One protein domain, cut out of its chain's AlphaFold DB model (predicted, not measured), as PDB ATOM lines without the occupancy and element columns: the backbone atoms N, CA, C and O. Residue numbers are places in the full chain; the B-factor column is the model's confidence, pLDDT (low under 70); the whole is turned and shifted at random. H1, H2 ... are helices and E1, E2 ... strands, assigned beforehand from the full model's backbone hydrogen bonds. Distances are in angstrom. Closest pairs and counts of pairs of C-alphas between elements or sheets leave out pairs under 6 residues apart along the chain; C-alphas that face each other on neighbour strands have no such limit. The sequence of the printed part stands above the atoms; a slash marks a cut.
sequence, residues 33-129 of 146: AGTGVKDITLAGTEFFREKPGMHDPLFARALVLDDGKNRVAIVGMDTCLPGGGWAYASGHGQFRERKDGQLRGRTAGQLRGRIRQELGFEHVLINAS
ATOM      1  N   ALA A  33     -13.847 -48.106 -35.966       96.88
ATOM      2  CA  ALA A  33     -14.757 -48.335 -34.857       96.88
ATOM      3  C   ALA A  33     -14.011 -48.239 -33.524       96.88
ATOM      4  O   ALA A  33     -12.899 -48.745 -33.385       96.88
ATOM      5  N   GLY A  34     -14.639 -47.601 -32.541       97.25
ATOM      6  CA  GLY A  34     -14.148 -47.520 -31.171       97.25
ATOM      7  C   GLY A  34     -15.268 -47.793 -30.181       97.25
ATOM      8  O   GLY A  34     -16.430 -47.485 -30.448       97.25
ATOM      9  N   THR A  35     -14.932 -48.365 -29.031       97.94
ATOM     10  CA  THR A  35     -15.894 -48.597 -27.953       97.94
ATOM     11  C   THR A  35     -15.429 -47.946 -26.663       97.94
ATOM     12  O   THR A  35     -14.241 -47.711 -26.446       97.94
ATOM     13  N   GLY A  36     -16.385 -47.624 -25.799       95.38
ATOM     14  CA  GLY A  36     -16.112 -47.095 -24.473       95.38
ATOM     15  C   GLY A  36     -17.180 -47.538 -23.494       95.38
ATOM     16  O   GLY A  36     -18.352 -47.652 -23.852       95.38
ATOM     17  N   VAL A  37     -16.776 -47.783 -22.254       94.69
ATOM     18  CA  VAL A  37     -17.685 -48.113 -21.158       94.69
ATOM     19  C   VAL A  37     -17.404 -47.162 -20.011       94.69
ATOM     20  O   VAL A  37     -16.251 -46.917 -19.657       94.69
ATOM     21  N   LYS A  38     -18.465 -46.613 -19.432       87.50
ATOM     22  CA  LYS A  38     -18.392 -45.782 -18.241       87.50
ATOM     23  C   LYS A  38     -19.399 -46.290 -17.230       87.50
ATOM     24  O   LYS A  38     -20.578 -46.413 -17.539       87.50
ATOM     25  N   ASP A  39     -18.918 -46.558 -16.026       83.94
ATOM     26  CA  ASP A  39     -19.780 -46.789 -14.879       83.94
ATOM     27  C   ASP A  39     -20.612 -45.523 -14.601       83.94
ATOM     28  O   ASP A  39     -20.061 -44.427 -14.433       83.94
ATOM     29  N   ILE A  40     -21.935 -45.680 -14.646       77.56
ATOM     30  CA  ILE A  40     -22.946 -44.658 -14.341       77.56
ATOM     31  C   ILE A  40     -23.808 -45.059 -13.143       77.56
ATOM     32  O   ILE A  40     -24.801 -44.386 -12.853       77.56
ATOM     33  N   THR A  41     -23.439 -46.143 -12.459       75.06
ATOM     34  CA  THR A  41     -23.930 -46.486 -11.132       75.06
ATOM     35  C   THR A  41     -23.822 -45.226 -10.298       75.06
ATOM     36  O   THR A  41     -22.741 -44.649 -10.180       75.06
ATOM     37  N   LEU A  42     -24.944 -44.721  -9.793       65.38
ATOM     38  CA  LEU A  42     -24.940 -43.468  -9.054       65.38
ATOM     39  C   LEU A  42     -23.982 -43.579  -7.858       65.38
ATOM     40  O   LEU A  42     -24.331 -44.123  -6.813       65.38
ATOM     41  N   ALA A  43     -22.803 -42.969  -7.974       44.84
ATOM     42  CA  ALA A  43     -22.098 -42.413  -6.837       44.84
ATOM     43  C   ALA A  43     -22.990 -41.290  -6.294       44.84
ATOM     44  O   ALA A  43     -23.004 -40.185  -6.830       44.84
ATOM     45  N   GLY A  44     -23.810 -41.629  -5.300       40.09
ATOM     46  CA  GLY A  44     -24.537 -40.728  -4.416       40.09
ATOM     47  C   GLY A  44     -24.953 -39.364  -4.986       40.09
ATOM     48  O   GLY A  44     -24.220 -38.376  -4.920       40.09
ATOM     49  N   THR A  45     -26.240 -39.205  -5.292       40.25
ATOM     50  CA  THR A  45     -26.884 -38.137  -4.523       40.25
ATOM     51  C   THR A  45     -26.811 -38.603  -3.068       40.25
ATOM     52  O   THR A  45     -26.983 -39.791  -2.797       40.25
ATOM     53  N   GLU A  46     -26.514 -37.715  -2.129       42.84
ATOM     54  CA  GLU A  46     -26.368 -38.077  -0.708       42.84
ATOM     55  C   GLU A  46     -27.641 -38.694  -0.087       42.84
ATOM     56  O   GLU A  46     -27.650 -39.063   1.073       42.84
ATOM     57  N   PHE A  47     -28.694 -38.881  -0.888       41.16
ATOM     58  CA  PHE A  47     -29.942 -39.557  -0.559       41.16
ATOM     59  C   PHE A  47     -29.963 -41.066  -0.867       41.16
ATOM     60  O   PHE A  47     -30.838 -41.763  -0.364       41.16
ATOM     61  N   PHE A  48     -29.057 -41.592  -1.706       43.06
ATOM     62  CA  PHE A  48     -29.122 -42.995  -2.168       43.06
ATOM     63  C   PHE A  48     -27.903 -43.844  -1.809       43.06
ATOM     64  O   PHE A  48     -27.892 -45.039  -2.089       43.06
ATOM     65  N   ARG A  49     -26.890 -43.255  -1.161       41.22
ATOM     66  CA  ARG A  49     -25.674 -43.972  -0.741       41.22
ATOM     67  C   ARG A  49     -25.944 -45.024   0.347       41.22
ATOM     68  O   ARG A  49     -25.103 -45.885   0.568       41.22
ATOM     69  N   GLU A  50     -27.120 -44.977   0.969       44.53
ATOM     70  CA  GLU A  50     -27.522 -45.854   2.074       44.53
ATOM     71  C   GLU A  50     -28.623 -46.865   1.710       44.53
ATOM     72  O   GLU A  50     -29.175 -47.500   2.604       44.53
ATOM     73  N   LYS A  51     -28.978 -47.056   0.427       50.38
ATOM     74  CA  LYS A  51     -29.979 -48.081   0.073       50.38
ATOM     75  C   LYS A  51     -29.327 -49.452  -0.169       50.38
ATOM     76  O   LYS A  51     -28.677 -49.619  -1.201       50.38
ATOM     77  N   PRO A  52     -29.542 -50.460   0.700       48.44
ATOM     78  CA  PRO A  52     -29.260 -51.845   0.343       48.44
ATOM     79  C   PRO A  52     -30.241 -52.238  -0.769       48.44
ATOM     80  O   PRO A  52     -31.452 -52.179  -0.565       48.44
ATOM     81  N   GLY A  53     -29.757 -52.573  -1.968       52.94
ATOM     82  CA  GLY A  53     -30.660 -53.046  -3.029       52.94
ATOM     83  C   GLY A  53     -30.220 -52.868  -4.478       52.94
ATOM     84  O   GLY A  53     -30.930 -53.334  -5.364       52.94
ATOM     85  N   MET A  54     -29.081 -52.233  -4.757       65.56
ATOM     86  CA  MET A  54     -28.501 -52.299  -6.099       65.56
ATOM     87  C   MET A  54     -27.626 -53.542  -6.194       65.56
ATOM     88  O   MET A  54     -26.540 -53.584  -5.623       65.56
ATOM     89  N   HIS A  55     -28.150 -54.569  -6.859       72.81
ATOM     90  CA  HIS A  55     -27.440 -55.832  -7.040       72.81
ATOM     91  C   HIS A  55     -26.285 -55.685  -8.039       72.81
ATOM     92  O   HIS A  55     -25.176 -56.129  -7.759       72.81
ATOM     93  N   ASP A  56     -26.533 -54.995  -9.160       81.25
ATOM     94  CA  ASP A  56     -25.581 -54.873 -10.267       81.25
ATOM     95  C   ASP A  56     -25.230 -53.405 -10.565       81.25
ATOM     96  O   ASP A  56     -26.107 -52.535 -10.489       81.25
ATOM     97  N   PRO A  57     -23.973 -53.109 -10.949       82.75
ATOM     98  CA  PRO A  57     -23.600 -51.796 -11.458       82.75
ATOM     99  C   PRO A  57     -24.317 -51.458 -12.778       82.75
ATOM    100  O   PRO A  57     -24.594 -52.325 -13.607       82.75
ATOM    101  N   LEU A  58     -24.558 -50.169 -13.001       80.69
ATOM    102  CA  LEU A  58     -25.144 -49.603 -14.211       80.69
ATOM    103  C   LEU A  58     -24.049 -48.984 -15.082       80.69
ATOM    104  O   LEU A  58     -23.217 -48.217 -14.599       80.69
ATOM    105  N   PHE A  59     -24.078 -49.227 -16.391       87.94
ATOM    106  CA  PHE A  59     -23.082 -48.685 -17.312       87.94
ATOM    107  C   PHE A  59     -23.710 -47.889 -18.458       87.94
ATOM    108  O   PHE A  59     -24.790 -48.196 -18.961       87.94
ATOM    109  N   ALA A  60     -22.985 -46.870 -18.914       88.75
ATOM    110  CA  ALA A  60     -23.127 -46.308 -20.247       88.75
ATOM    111  C   ALA A  60     -22.075 -46.946 -21.157       88.75
ATOM    112  O   ALA A  60     -20.894 -47.008 -20.816       88.75
ATOM    113  N   ARG A  61     -22.502 -47.406 -22.328       94.62
ATOM    114  CA  ARG A  61     -21.660 -48.029 -23.348       94.62
ATOM    115  C   ARG A  61     -21.801 -47.238 -24.636       94.62
ATOM    116  O   ARG A  61     -22.917 -46.921 -25.041       94.62
ATOM    117  N   ALA A  62     -20.683 -46.921 -25.266       95.69
ATOM    118  CA  ALA A  62     -20.640 -46.199 -26.524       95.69
ATOM    119  C   ALA A  62     -19.979 -47.056 -27.603       95.69
ATOM    120  O   ALA A  62     -18.928 -47.649 -27.363       95.69
ATOM    121  N   LEU A  63     -20.587 -47.077 -28.786       97.38
ATOM    122  CA  LEU A  63     -19.962 -47.467 -30.043       97.38
ATOM    123  C   LEU A  63     -19.814 -46.208 -30.896       97.38
ATOM    124  O   LEU A  63     -20.790 -45.502 -31.151       97.38
ATOM    125  N   VAL A  64     -18.591 -45.934 -31.322       96.88
ATOM    126  CA  VAL A  64     -18.238 -44.828 -32.202       96.88
ATOM    127  C   VAL A  64     -17.822 -45.395 -33.547       96.88
ATOM    128  O   VAL A  64     -17.006 -46.311 -33.588       96.88
ATOM    129  N   LEU A  65     -18.372 -44.839 -34.622       96.56
ATOM    130  CA  LEU A  65     -18.020 -45.160 -36.002       96.56
ATOM    131  C   LEU A  65     -17.552 -43.884 -36.706       96.56
ATOM    132  O   LEU A  65     -18.174 -42.830 -36.549       96.56
ATOM    133  N   ASP A  66     -16.467 -43.985 -37.463       95.44
ATOM    134  CA  ASP A  66     -15.824 -42.864 -38.151       95.44
ATOM    135  C   ASP A  66     -15.327 -43.322 -39.528       95.44
ATOM    136  O   ASP A  66     -14.549 -44.271 -39.616       95.44
ATOM    137  N   ASP A  67     -15.785 -42.675 -40.599       93.69
ATOM    138  CA  ASP A  67     -15.367 -42.957 -41.983       93.69
ATOM    139  C   ASP A  67     -14.363 -41.914 -42.529       93.69
ATOM    140  O   ASP A  67     -14.059 -41.879 -43.722       93.69
ATOM    141  N   GLY A  68     -13.860 -41.028 -41.662       91.38
ATOM    142  CA  GLY A  68     -13.012 -39.888 -42.007       91.38
ATOM    143  C   GLY A  68     -13.775 -38.640 -42.470       91.38
ATOM    144  O   GLY A  68     -13.157 -37.585 -42.610       91.38
ATOM    145  N   LYS A  69     -15.092 -38.727 -42.694       90.75
ATOM    146  CA  LYS A  69     -15.978 -37.608 -43.067       90.75
ATOM    147  C   LYS A  69     -17.112 -37.411 -42.058       90.75
ATOM    148  O   LYS A  69     -17.373 -36.286 -41.651       90.75
ATOM    149  N   ASN A  70     -17.747 -38.501 -41.647       92.31
ATOM    150  CA  ASN A  70     -18.888 -38.568 -40.752       92.31
ATOM    151  C   ASN A  70     -18.494 -39.312 -39.478       92.31
ATOM    152  O   ASN A  70     -17.840 -40.358 -39.515       92.31
ATOM    153  N   ARG A  71     -18.969 -38.803 -38.338       95.31
ATOM    154  CA  ARG A  71     -18.755 -39.424 -37.026       95.31
ATOM    155  C   ARG A  71     -20.089 -39.707 -36.361       95.31
ATOM    156  O   ARG A  71     -20.882 -38.793 -36.111       95.31
ATOM    157  N   VAL A  72     -20.316 -40.979 -36.050       96.06
ATOM    158  CA  VAL A  72     -21.540 -41.481 -35.421       96.06
ATOM    159  C   VAL A  72     -21.219 -42.005 -34.028       96.06
ATOM    160  O   VAL A  72     -20.293 -42.794 -33.860       96.06
ATOM    161  N   ALA A  73     -22.012 -41.606 -33.036       95.94
ATOM    162  CA  ALA A  73     -21.988 -42.181 -31.697       95.94
ATOM    163  C   ALA A  73     -23.324 -42.864 -31.383       95.94
ATOM    164  O   ALA A  73     -24.388 -42.241 -31.447       95.94
ATOM    165  N   ILE A  74     -23.269 -44.137 -30.997       95.12
ATOM    166  CA  ILE A  74     -24.399 -44.901 -30.469       95.12
ATOM    167  C   ILE A  74     -24.123 -45.156 -28.994       95.12
ATOM    168  O   ILE A  74     -23.167 -45.844 -28.651       95.12
ATOM    169  N   VAL A  75     -24.957 -44.598 -28.121       92.56
ATOM    170  CA  VAL A  75     -24.811 -44.717 -26.668       92.56
ATOM    171  C   VAL A  75     -25.993 -45.491 -26.103       92.56
ATOM    172  O   VAL A  75     -27.133 -45.042 -26.203       92.56
ATOM    173  N   GLY A  76     -25.723 -46.642 -25.494       90.75
ATOM    174  CA  GLY A  76     -26.682 -47.396 -24.691       90.75
ATOM    175  C   GLY A  76     -26.394 -47.205 -23.207       90.75
ATOM    176  O   GLY A  76     -25.233 -47.200 -22.805       90.75
ATOM    177  N   MET A  77     -27.425 -47.044 -22.385       86.25
ATOM    178  CA  MET A  77     -27.269 -46.906 -20.934       86.25
ATOM    179  C   MET A  77     -28.217 -47.813 -20.158       86.25
ATOM    180  O   MET A  77     -29.369 -48.000 -20.557       86.25
ATOM    181  N   ASP A  78     -27.742 -48.307 -19.018       85.00
ATOM    182  CA  ASP A  78     -28.511 -49.143 -18.096       85.00
ATOM    183  C   ASP A  78     -29.451 -48.273 -17.244       85.00
ATOM    184  O   ASP A  78     -29.239 -48.053 -16.057       85.00
ATOM    185  N   THR A  79     -30.472 -47.695 -17.883       76.44
ATOM    186  CA  THR A  79     -31.495 -46.866 -17.227       76.44
ATOM    187  C   THR A  79     -32.882 -47.164 -17.797       76.44
ATOM    188  O   THR A  79     -33.016 -47.654 -18.917       76.44
ATOM    189  N   CYS A  80     -33.948 -46.828 -17.073       74.88
ATOM    190  CA  CYS A  80     -35.318 -46.893 -17.592       74.88
ATOM    191  C   CYS A  80     -35.647 -45.879 -18.721       74.88
ATOM    192  O   CYS A  80     -36.480 -46.159 -19.571       74.88
ATOM    193  N   LEU A  81     -34.981 -44.720 -18.824       67.25
ATOM    194  CA  LEU A  81     -35.275 -43.695 -19.846       67.25
ATOM    195  C   LEU A  81     -34.018 -42.874 -20.170       67.25
ATOM    196  O   LEU A  81     -33.298 -42.501 -19.235       67.25
ATOM    197  N   PRO A  82     -33.779 -42.515 -21.446       52.84
ATOM    198  CA  PRO A  82     -32.616 -41.725 -21.832       52.84
ATOM    199  C   PRO A  82     -32.722 -40.300 -21.260       52.84
ATOM    200  O   PRO A  82     -33.635 -39.546 -21.594       52.84
ATOM    201  N   GLY A  83     -31.778 -39.930 -20.387       55.19
ATOM    202  CA  GLY A  83     -31.762 -38.646 -19.659       55.19
ATOM    203  C   GLY A  83     -32.014 -38.750 -18.148       55.19
ATOM    204  O   GLY A  83     -32.024 -37.733 -17.458       55.19
ATOM    205  N   GLY A  84     -32.187 -39.970 -17.623       53.22
ATOM    206  CA  GLY A  84     -32.594 -40.198 -16.238       53.22
ATOM    207  C   GLY A  84     -34.077 -39.866 -16.069       53.22
ATOM    208  O   GLY A  84     -34.555 -38.842 -16.549       53.22
ATOM    209  N   GLY A  85     -34.840 -40.744 -15.418       43.78
ATOM    210  CA  GLY A  85     -36.314 -40.700 -15.398       43.78
ATOM    211  C   GLY A  85     -36.975 -39.381 -14.977       43.78
ATOM    212  O   GLY A  85     -38.149 -39.181 -15.268       43.78
ATOM    213  N   TRP A  86     -36.233 -38.455 -14.375       41.94
ATOM    214  CA  TRP A  86     -36.705 -37.142 -13.936       41.94
ATOM    215  C   TRP A  86     -36.816 -36.098 -15.054       41.94
ATOM    216  O   TRP A  86     -37.639 -35.197 -14.957       41.94
ATOM    217  N   ALA A  87     -36.060 -36.228 -16.150       44.81
ATOM    218  CA  ALA A  87     -36.127 -35.259 -17.249       44.81
ATOM    219  C   ALA A  87     -37.448 -35.338 -18.046       44.81
ATOM    220  O   ALA A  87     -37.811 -34.380 -18.725       44.81
ATOM    221  N   TYR A  88     -38.165 -36.465 -17.952       36.34
ATOM    222  CA  TYR A  88     -39.455 -36.681 -18.615       36.34
ATOM    223  C   TYR A  88     -40.643 -36.745 -17.642       36.34
ATOM    224  O   TYR A  88     -41.729 -36.309 -18.010       36.34
ATOM    225  N   ALA A  89     -40.469 -37.258 -16.415       34.66
ATOM    226  CA  ALA A  89     -41.594 -37.514 -15.509       34.66
ATOM    227  C   ALA A  89     -42.105 -36.280 -14.744       34.66
ATOM    228  O   ALA A  89     -43.237 -36.297 -14.274       34.66
ATOM    229  N   SER A  90     -41.306 -35.219 -14.587       36.31
ATOM    230  CA  SER A  90     -41.688 -34.139 -13.670       36.31
ATOM    231  C   SER A  90     -42.563 -33.055 -14.285       36.31
ATOM    232  O   SER A  90     -43.179 -32.333 -13.516       36.31
ATOM    233  N   GLY A  91     -42.545 -32.806 -15.602       33.88
ATOM    234  CA  GLY A  91     -43.143 -31.579 -16.181       33.88
ATOM    235  C   GLY A  91     -42.614 -30.249 -15.587       33.88
ATOM    236  O   GLY A  91     -42.955 -29.168 -16.056       33.88
ATOM    237  N   HIS A  92     -41.735 -30.326 -14.587       35.81
ATOM    238  CA  HIS A  92     -41.137 -29.267 -13.800       35.81
ATOM    239  C   HIS A  92     -39.639 -29.304 -14.080       35.81
ATOM    240  O   HIS A  92     -38.870 -29.999 -13.416       35.81
ATOM    241  N   GLY A  93     -39.232 -28.573 -15.114       37.03
ATOM    242  CA  GLY A  93     -37.834 -28.317 -15.427       37.03
ATOM    243  C   GLY A  93     -37.171 -27.458 -14.352       37.03
ATOM    244  O   GLY A  93     -36.904 -26.285 -14.583       37.03
ATOM    245  N   GLN A  94     -36.876 -28.028 -13.185       37.16
ATOM    246  CA  GLN A  94     -35.972 -27.405 -12.221       37.16
ATOM    247  C   GLN A  94     -34.624 -28.115 -12.245       37.16
ATOM    248  O   GLN A  94     -34.256 -28.912 -11.384       37.16
ATOM    249  N   PHE A  95     -33.878 -27.783 -13.295       47.00
ATOM    250  CA  PHE A  95     -32.444 -27.996 -13.382       47.00
ATOM    251  C   PHE A  95     -31.779 -27.113 -12.327       47.00
ATOM    252  O   PHE A  95     -31.797 -25.890 -12.433       47.00
ATOM    253  N   ARG A  96     -31.196 -27.719 -11.294       40.28
ATOM    254  CA  ARG A  96     -30.316 -26.998 -10.375       40.28
ATOM    255  C   ARG A  96     -28.884 -27.308 -10.781       40.28
ATOM    256  O   ARG A  96     -28.419 -28.436 -10.603       40.28
ATOM    257  N   GLU A  97     -28.224 -26.326 -11.384       40.12
ATOM    258  CA  GLU A  97     -26.778 -26.342 -11.567       40.12
ATOM    259  C   GLU A  97     -26.141 -26.467 -10.180       40.12
ATOM    260  O   GLU A  97     -26.466 -25.720  -9.251       40.12
ATOM    261  N   ARG A  98     -25.313 -27.493  -9.984       42.53
ATOM    262  CA  ARG A  98     -24.518 -27.588  -8.764       42.53
ATOM    263  C   ARG A  98     -23.398 -26.551  -8.827       42.53
ATOM    264  O   ARG A  98     -22.895 -26.228  -9.897       42.53
ATOM    265  N   LYS A  99     -22.928 -26.115  -7.656       38.06
ATOM    266  CA  LYS A  99     -21.732 -25.263  -7.513       38.06
ATOM    267  C   LYS A  99     -20.442 -25.907  -8.067       38.06
ATOM    268  O   LYS A  99     -19.443 -25.215  -8.184       38.06
ATOM    269  N   ASP A 100     -20.467 -27.203  -8.392       47.12
ATOM    270  CA  ASP A 100     -19.365 -27.973  -8.991       47.12
ATOM    271  C   ASP A 100     -19.424 -28.037 -10.539       47.12
ATOM    272  O   ASP A 100     -18.605 -28.715 -11.158       47.12
ATOM    273  N   GLY A 101     -20.397 -27.369 -11.174       41.78
ATOM    274  CA  GLY A 101     -20.589 -27.375 -12.632       41.78
ATOM    275  C   GLY A 101     -21.245 -28.645 -13.200       41.78
ATOM    276  O   GLY A 101     -21.402 -28.771 -14.417       41.78
ATOM    277  N   GLN A 102     -21.656 -29.608 -12.364       39.66
ATOM    278  CA  GLN A 102     -22.362 -30.816 -12.804       39.66
ATOM    279  C   GLN A 102     -23.879 -30.562 -12.877       39.66
ATOM    280  O   GLN A 102     -24.557 -30.317 -11.877       39.66
ATOM    281  N   LEU A 103     -24.442 -30.655 -14.087       44.88
ATOM    282  CA  LEU A 103     -25.877 -30.489 -14.337       44.88
ATOM    283  C   LEU A 103     -26.668 -31.735 -13.907       44.88
ATOM    284  O   LEU A 103     -26.480 -32.818 -14.472       44.88
ATOM    285  N   ARG A 104     -27.612 -31.579 -12.972       50.00
ATOM    286  CA  ARG A 104     -28.641 -32.597 -12.701       50.00
ATOM    287  C   ARG A 104     -29.679 -32.623 -13.830       50.00
ATOM    288  O   ARG A 104     -30.215 -31.582 -14.190       50.00
ATOM    289  N   GLY A 105     -29.985 -33.823 -14.339       50.88
ATOM    290  CA  GLY A 105     -31.180 -34.087 -15.151       50.88
ATOM    291  C   GLY A 105     -31.130 -33.644 -16.613       50.88
ATOM    292  O   GLY A 105     -32.121 -33.124 -17.102       50.88
ATOM    293  N   ARG A 106     -30.018 -33.839 -17.335       55.97
ATOM    294  CA  ARG A 106     -29.963 -33.504 -18.771       55.97
ATOM    295  C   ARG A 106     -30.969 -34.329 -19.578       55.97
ATOM    296  O   ARG A 106     -30.927 -35.556 -19.544       55.97
ATOM    297  N   THR A 107     -31.805 -33.666 -20.378       64.31
ATOM    298  CA  THR A 107     -32.629 -34.364 -21.376       64.31
ATOM    299  C   THR A 107     -31.724 -35.086 -22.378       64.31
ATOM    300  O   THR A 107     -30.586 -34.669 -22.629       64.31
ATOM    301  N   ALA A 108     -32.234 -36.138 -23.026       69.00
ATOM    302  CA  ALA A 108     -31.514 -36.792 -24.122       69.00
ATOM    303  C   ALA A 108     -31.094 -35.786 -25.217       69.00
ATOM    304  O   ALA A 108     -30.027 -35.925 -25.809       69.00
ATOM    305  N   GLY A 109     -31.892 -34.735 -25.447       70.88
ATOM    306  CA  GLY A 109     -31.563 -33.647 -26.370       70.88
ATOM    307  C   GLY A 109     -30.333 -32.842 -25.952       70.88
ATOM    308  O   GLY A 109     -29.444 -32.632 -26.771       70.88
ATOM    309  N   GLN A 110     -30.237 -32.451 -24.680       72.56
ATOM    310  CA  GLN A 110     -29.086 -31.707 -24.153       72.56
ATOM    311  C   GLN A 110     -27.809 -32.552 -24.148       72.56
ATOM    312  O   GLN A 110     -26.737 -32.052 -24.486       72.56
ATOM    313  N   LEU A 111     -27.909 -33.840 -23.798       77.00
ATOM    314  CA  LEU A 111     -26.762 -34.745 -23.854       77.00
ATOM    315  C   LEU A 111     -26.276 -34.934 -25.297       77.00
ATOM    316  O   LEU A 111     -25.078 -34.811 -25.543       77.00
ATOM    317  N   ARG A 112     -27.189 -35.137 -26.259       81.94
ATOM    318  CA  ARG A 112     -26.836 -35.147 -27.688       81.94
ATOM    319  C   ARG A 112     -26.178 -33.836 -28.111       81.94
ATOM    320  O   ARG A 112     -25.150 -33.880 -28.772       81.94
ATOM    321  N   GLY A 113     -26.740 -32.690 -27.721       81.56
ATOM    322  CA  GLY A 113     -26.196 -31.367 -28.043       81.56
ATOM    323  C   GLY A 113     -24.748 -31.209 -27.583       81.56
ATOM    324  O   GLY A 113     -23.893 -30.854 -28.387       81.56
ATOM    325  N   ARG A 114     -24.454 -31.581 -26.334       81.88
ATOM    326  CA  ARG A 114     -23.090 -31.546 -25.791       81.88
ATOM    327  C   ARG A 114     -22.141 -32.512 -26.489       81.88
ATOM    328  O   ARG A 114     -21.039 -32.115 -26.828       81.88
ATOM    329  N   ILE A 115     -22.560 -33.752 -26.754       85.56
ATOM    330  CA  ILE A 115     -21.727 -34.719 -27.492       85.56
ATOM    331  C   ILE A 115     -21.380 -34.176 -28.886       85.56
ATOM    332  O   ILE A 115     -20.238 -34.288 -29.325       85.56
ATOM    333  N   ARG A 116     -22.339 -33.543 -29.567       89.25
ATOM    334  CA  ARG A 116     -22.098 -32.907 -30.867       89.25
ATOM    335  C   ARG A 116     -21.118 -31.737 -30.758       89.25
ATOM    336  O   ARG A 116     -20.149 -31.693 -31.505       89.25
ATOM    337  N   GLN A 117     -21.357 -30.820 -29.820       89.19
ATOM    338  CA  GLN A 117     -20.580 -29.586 -29.662       89.19
ATOM    339  C   GLN A 117     -19.162 -29.825 -29.131       89.19
ATOM    340  O   GLN A 117     -18.213 -29.256 -29.654       89.19
ATOM    341  N   GLU A 118     -19.014 -30.652 -28.096       89.50
ATOM    342  CA  GLU A 118     -17.740 -30.845 -27.393       89.50
ATOM    343  C   GLU A 118     -16.854 -31.889 -28.076       89.50
ATOM    344  O   GLU A 118     -15.633 -31.788 -28.013       89.50
ATOM    345  N   LEU A 119     -17.450 -32.907 -28.710       89.00
ATOM    346  CA  LEU A 119     -16.707 -34.064 -29.225       89.00
ATOM    347  C   LEU A 119     -16.747 -34.191 -30.755       89.00
ATOM    348  O   LEU A 119     -16.100 -35.087 -31.300       89.00
ATOM    349  N   GLY A 120     -17.483 -33.317 -31.450       91.31
ATOM    350  CA  GLY A 120     -17.517 -33.263 -32.914       91.31
ATOM    351  C   GLY A 120     -18.193 -34.468 -33.571       91.31
ATOM    352  O   GLY A 120     -17.762 -34.902 -34.637       91.31
ATOM    353  N   PHE A 121     -19.205 -35.055 -32.927       91.81
ATOM    354  CA  PHE A 121     -20.056 -36.071 -33.555       91.81
ATOM    355  C   PHE A 121     -21.187 -35.413 -34.337       91.81
ATOM    356  O   PHE A 121     -21.817 -34.482 -33.847       91.81
ATOM    357  N   GLU A 122     -21.507 -35.935 -35.515       91.62
ATOM    358  CA  GLU A 122     -22.615 -35.431 -36.329       91.62
ATOM    359  C   GLU A 122     -23.927 -36.126 -35.941       91.62
ATOM    360  O   GLU A 122     -24.948 -35.508 -35.591       91.62
ATOM    361  N   HIS A 123     -23.872 -37.453 -35.892       92.88
ATOM    362  CA  HIS A 123     -25.014 -38.293 -35.573       92.88
ATOM    363  C   HIS A 123     -24.832 -38.907 -34.189       92.88
ATOM    364  O   HIS A 123     -23.828 -39.554 -33.903       92.88
ATOM    365  N   VAL A 124     -25.817 -38.699 -33.316       91.62
ATOM    366  CA  VAL A 124     -25.794 -39.228 -31.950       91.62
ATOM    367  C   VAL A 124     -27.122 -39.906 -31.659       91.62
ATOM    368  O   VAL A 124     -28.162 -39.243 -31.608       91.62
ATOM    369  N   LEU A 125     -27.076 -41.215 -31.432       91.31
ATOM    370  CA  LEU A 125     -28.190 -42.005 -30.925       91.31
ATOM    371  C   LEU A 125     -27.963 -42.279 -29.438       91.31
ATOM    372  O   LEU A 125     -26.901 -42.752 -29.045       91.31
ATOM    373  N   ILE A 126     -28.971 -41.991 -28.617       87.38
ATOM    374  CA  ILE A 126     -28.951 -42.290 -27.183       87.38
ATOM    375  C   ILE A 126     -30.146 -43.185 -26.885       87.38
ATOM    376  O   ILE A 126     -31.285 -42.772 -27.096       87.38
ATOM    377  N   ASN A 127     -29.869 -44.387 -26.392       87.81
ATOM    378  CA  ASN A 127     -30.848 -45.395 -26.019       87.81
ATOM    379  C   ASN A 127     -30.707 -45.767 -24.538       87.81
ATOM    380  O   ASN A 127     -29.631 -45.623 -23.962       87.81
ATOM    381  N   ALA A 128     -31.776 -46.289 -23.945       84.31
ATOM    382  CA  ALA A 128     -31.794 -46.813 -22.588       84.31
ATOM    383  C   ALA A 128     -32.318 -48.257 -22.589       84.31
ATOM    384  O   ALA A 128     -33.189 -48.590 -23.388       84.31
ATOM    385  N   SER A 129     -31.808 -49.109 -21.696       85.94
ATOM    386  CA  SER A 129     -32.239 -50.515 -21.575       85.94
ATOM    387  C   SER A 129     -33.661 -50.687 -21.034       85.94
ATOM    388  O   SER A 129     -34.184 -51.795 -20.993       85.94
TER     389      SER A 129
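This is residues 33 to 129 of the 146 residues of an uncharacterized protein of Planctomycetes bacterium DG_58 (UniProt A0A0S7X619). A four-stranded sheet makes a wall, with the helix H2 packed slantwise over one face at its E4 side and no helix on the other face. Residues 43 to 53, within the long link between E1 and E2, stick out past one end of the sheet, while the short helix H1 lies off the sheet. The printed part has 97 residues in the order E1, E2, E3, H1, H2, E4; the mixed sheet runs E1, E2, E3, E4, with E3 and E4 parallel and the other neighbours antiparallel. The class is mixed, helices and strands, with under half of the residues in named elements. The whole is only just compact, close to loose, with a radius of gyration of the C-alphas of 14.9 A, and elongated, spanning 46 by 30 by 25 A.

E1, residues 33 to 39, and E2, residues 59 to 66, form a hairpin, antiparallel at 163 degrees, with N 36 and O 62 3.0 A apart, within hydrogen-bond range. E2 and E3, residues 71 to 77, form another hairpin at 165 degrees, with N 63 and O 74 at 2.9 A. E1, E2 and E3 are a meander, each strand the antiparallel neighbour of the one before. H1, residues 86 to 89, is not on the sheet. H2, residues 108 to 119, is on it at a height of 9.2 A; H1 and H2 are only just apart, their closest C-alphas 8.4 A from each other. E4, residues 123 to 128, is the parallel neighbour of E3 at 8 degrees, with N 75 and O 125 at 2.8 A. E3, H1, H2 and E4 are a strand-helix-strand unit, two parallel neighbour strands with helices between them along the chain, and its crossover is right-handed. H2 touches E4, the closest C-alphas being those of Arg 112 and Val 124, 6.0 A apart. It lies over E4, slantwise to the strands, at 43 degrees to E4 on the local plane; 7 of its C-alphas fall on E4 and 2 on E3, only just too few to lie over E3 as well. The sheet with H2 on one face makes two layers. In H2 every O i to N i+4 pair is within hydrogen-bond range; H1 is too short for such a pair, and its one O i to N i+3 pair is not within range.

E1 begins at C-alpha 33, (-14.757, -48.335, -34.857), and is 20.7 A long. E2 measures 22.8 A, E3 19.7 A and H1 5.1 A. H2 begins at C-alpha 108, (-31.514, -36.792, -24.122), and is 15.9 A long. E4 measures 16.9 A and ends at C-alpha 128, (-31.794, -46.813, -22.588).

The two C-alphas farthest apart, those of Pro 52 and Lys 69, are 47.6 A from each other. The printed part has no cut. The links E1 to E2, 19 residues, and H1 to H2, 18 residues, are long. The mean pLDDT of the printed part is 70.5; residues 42 to 54 and 81 to 108 are under 70, and H1 has a mean of 39.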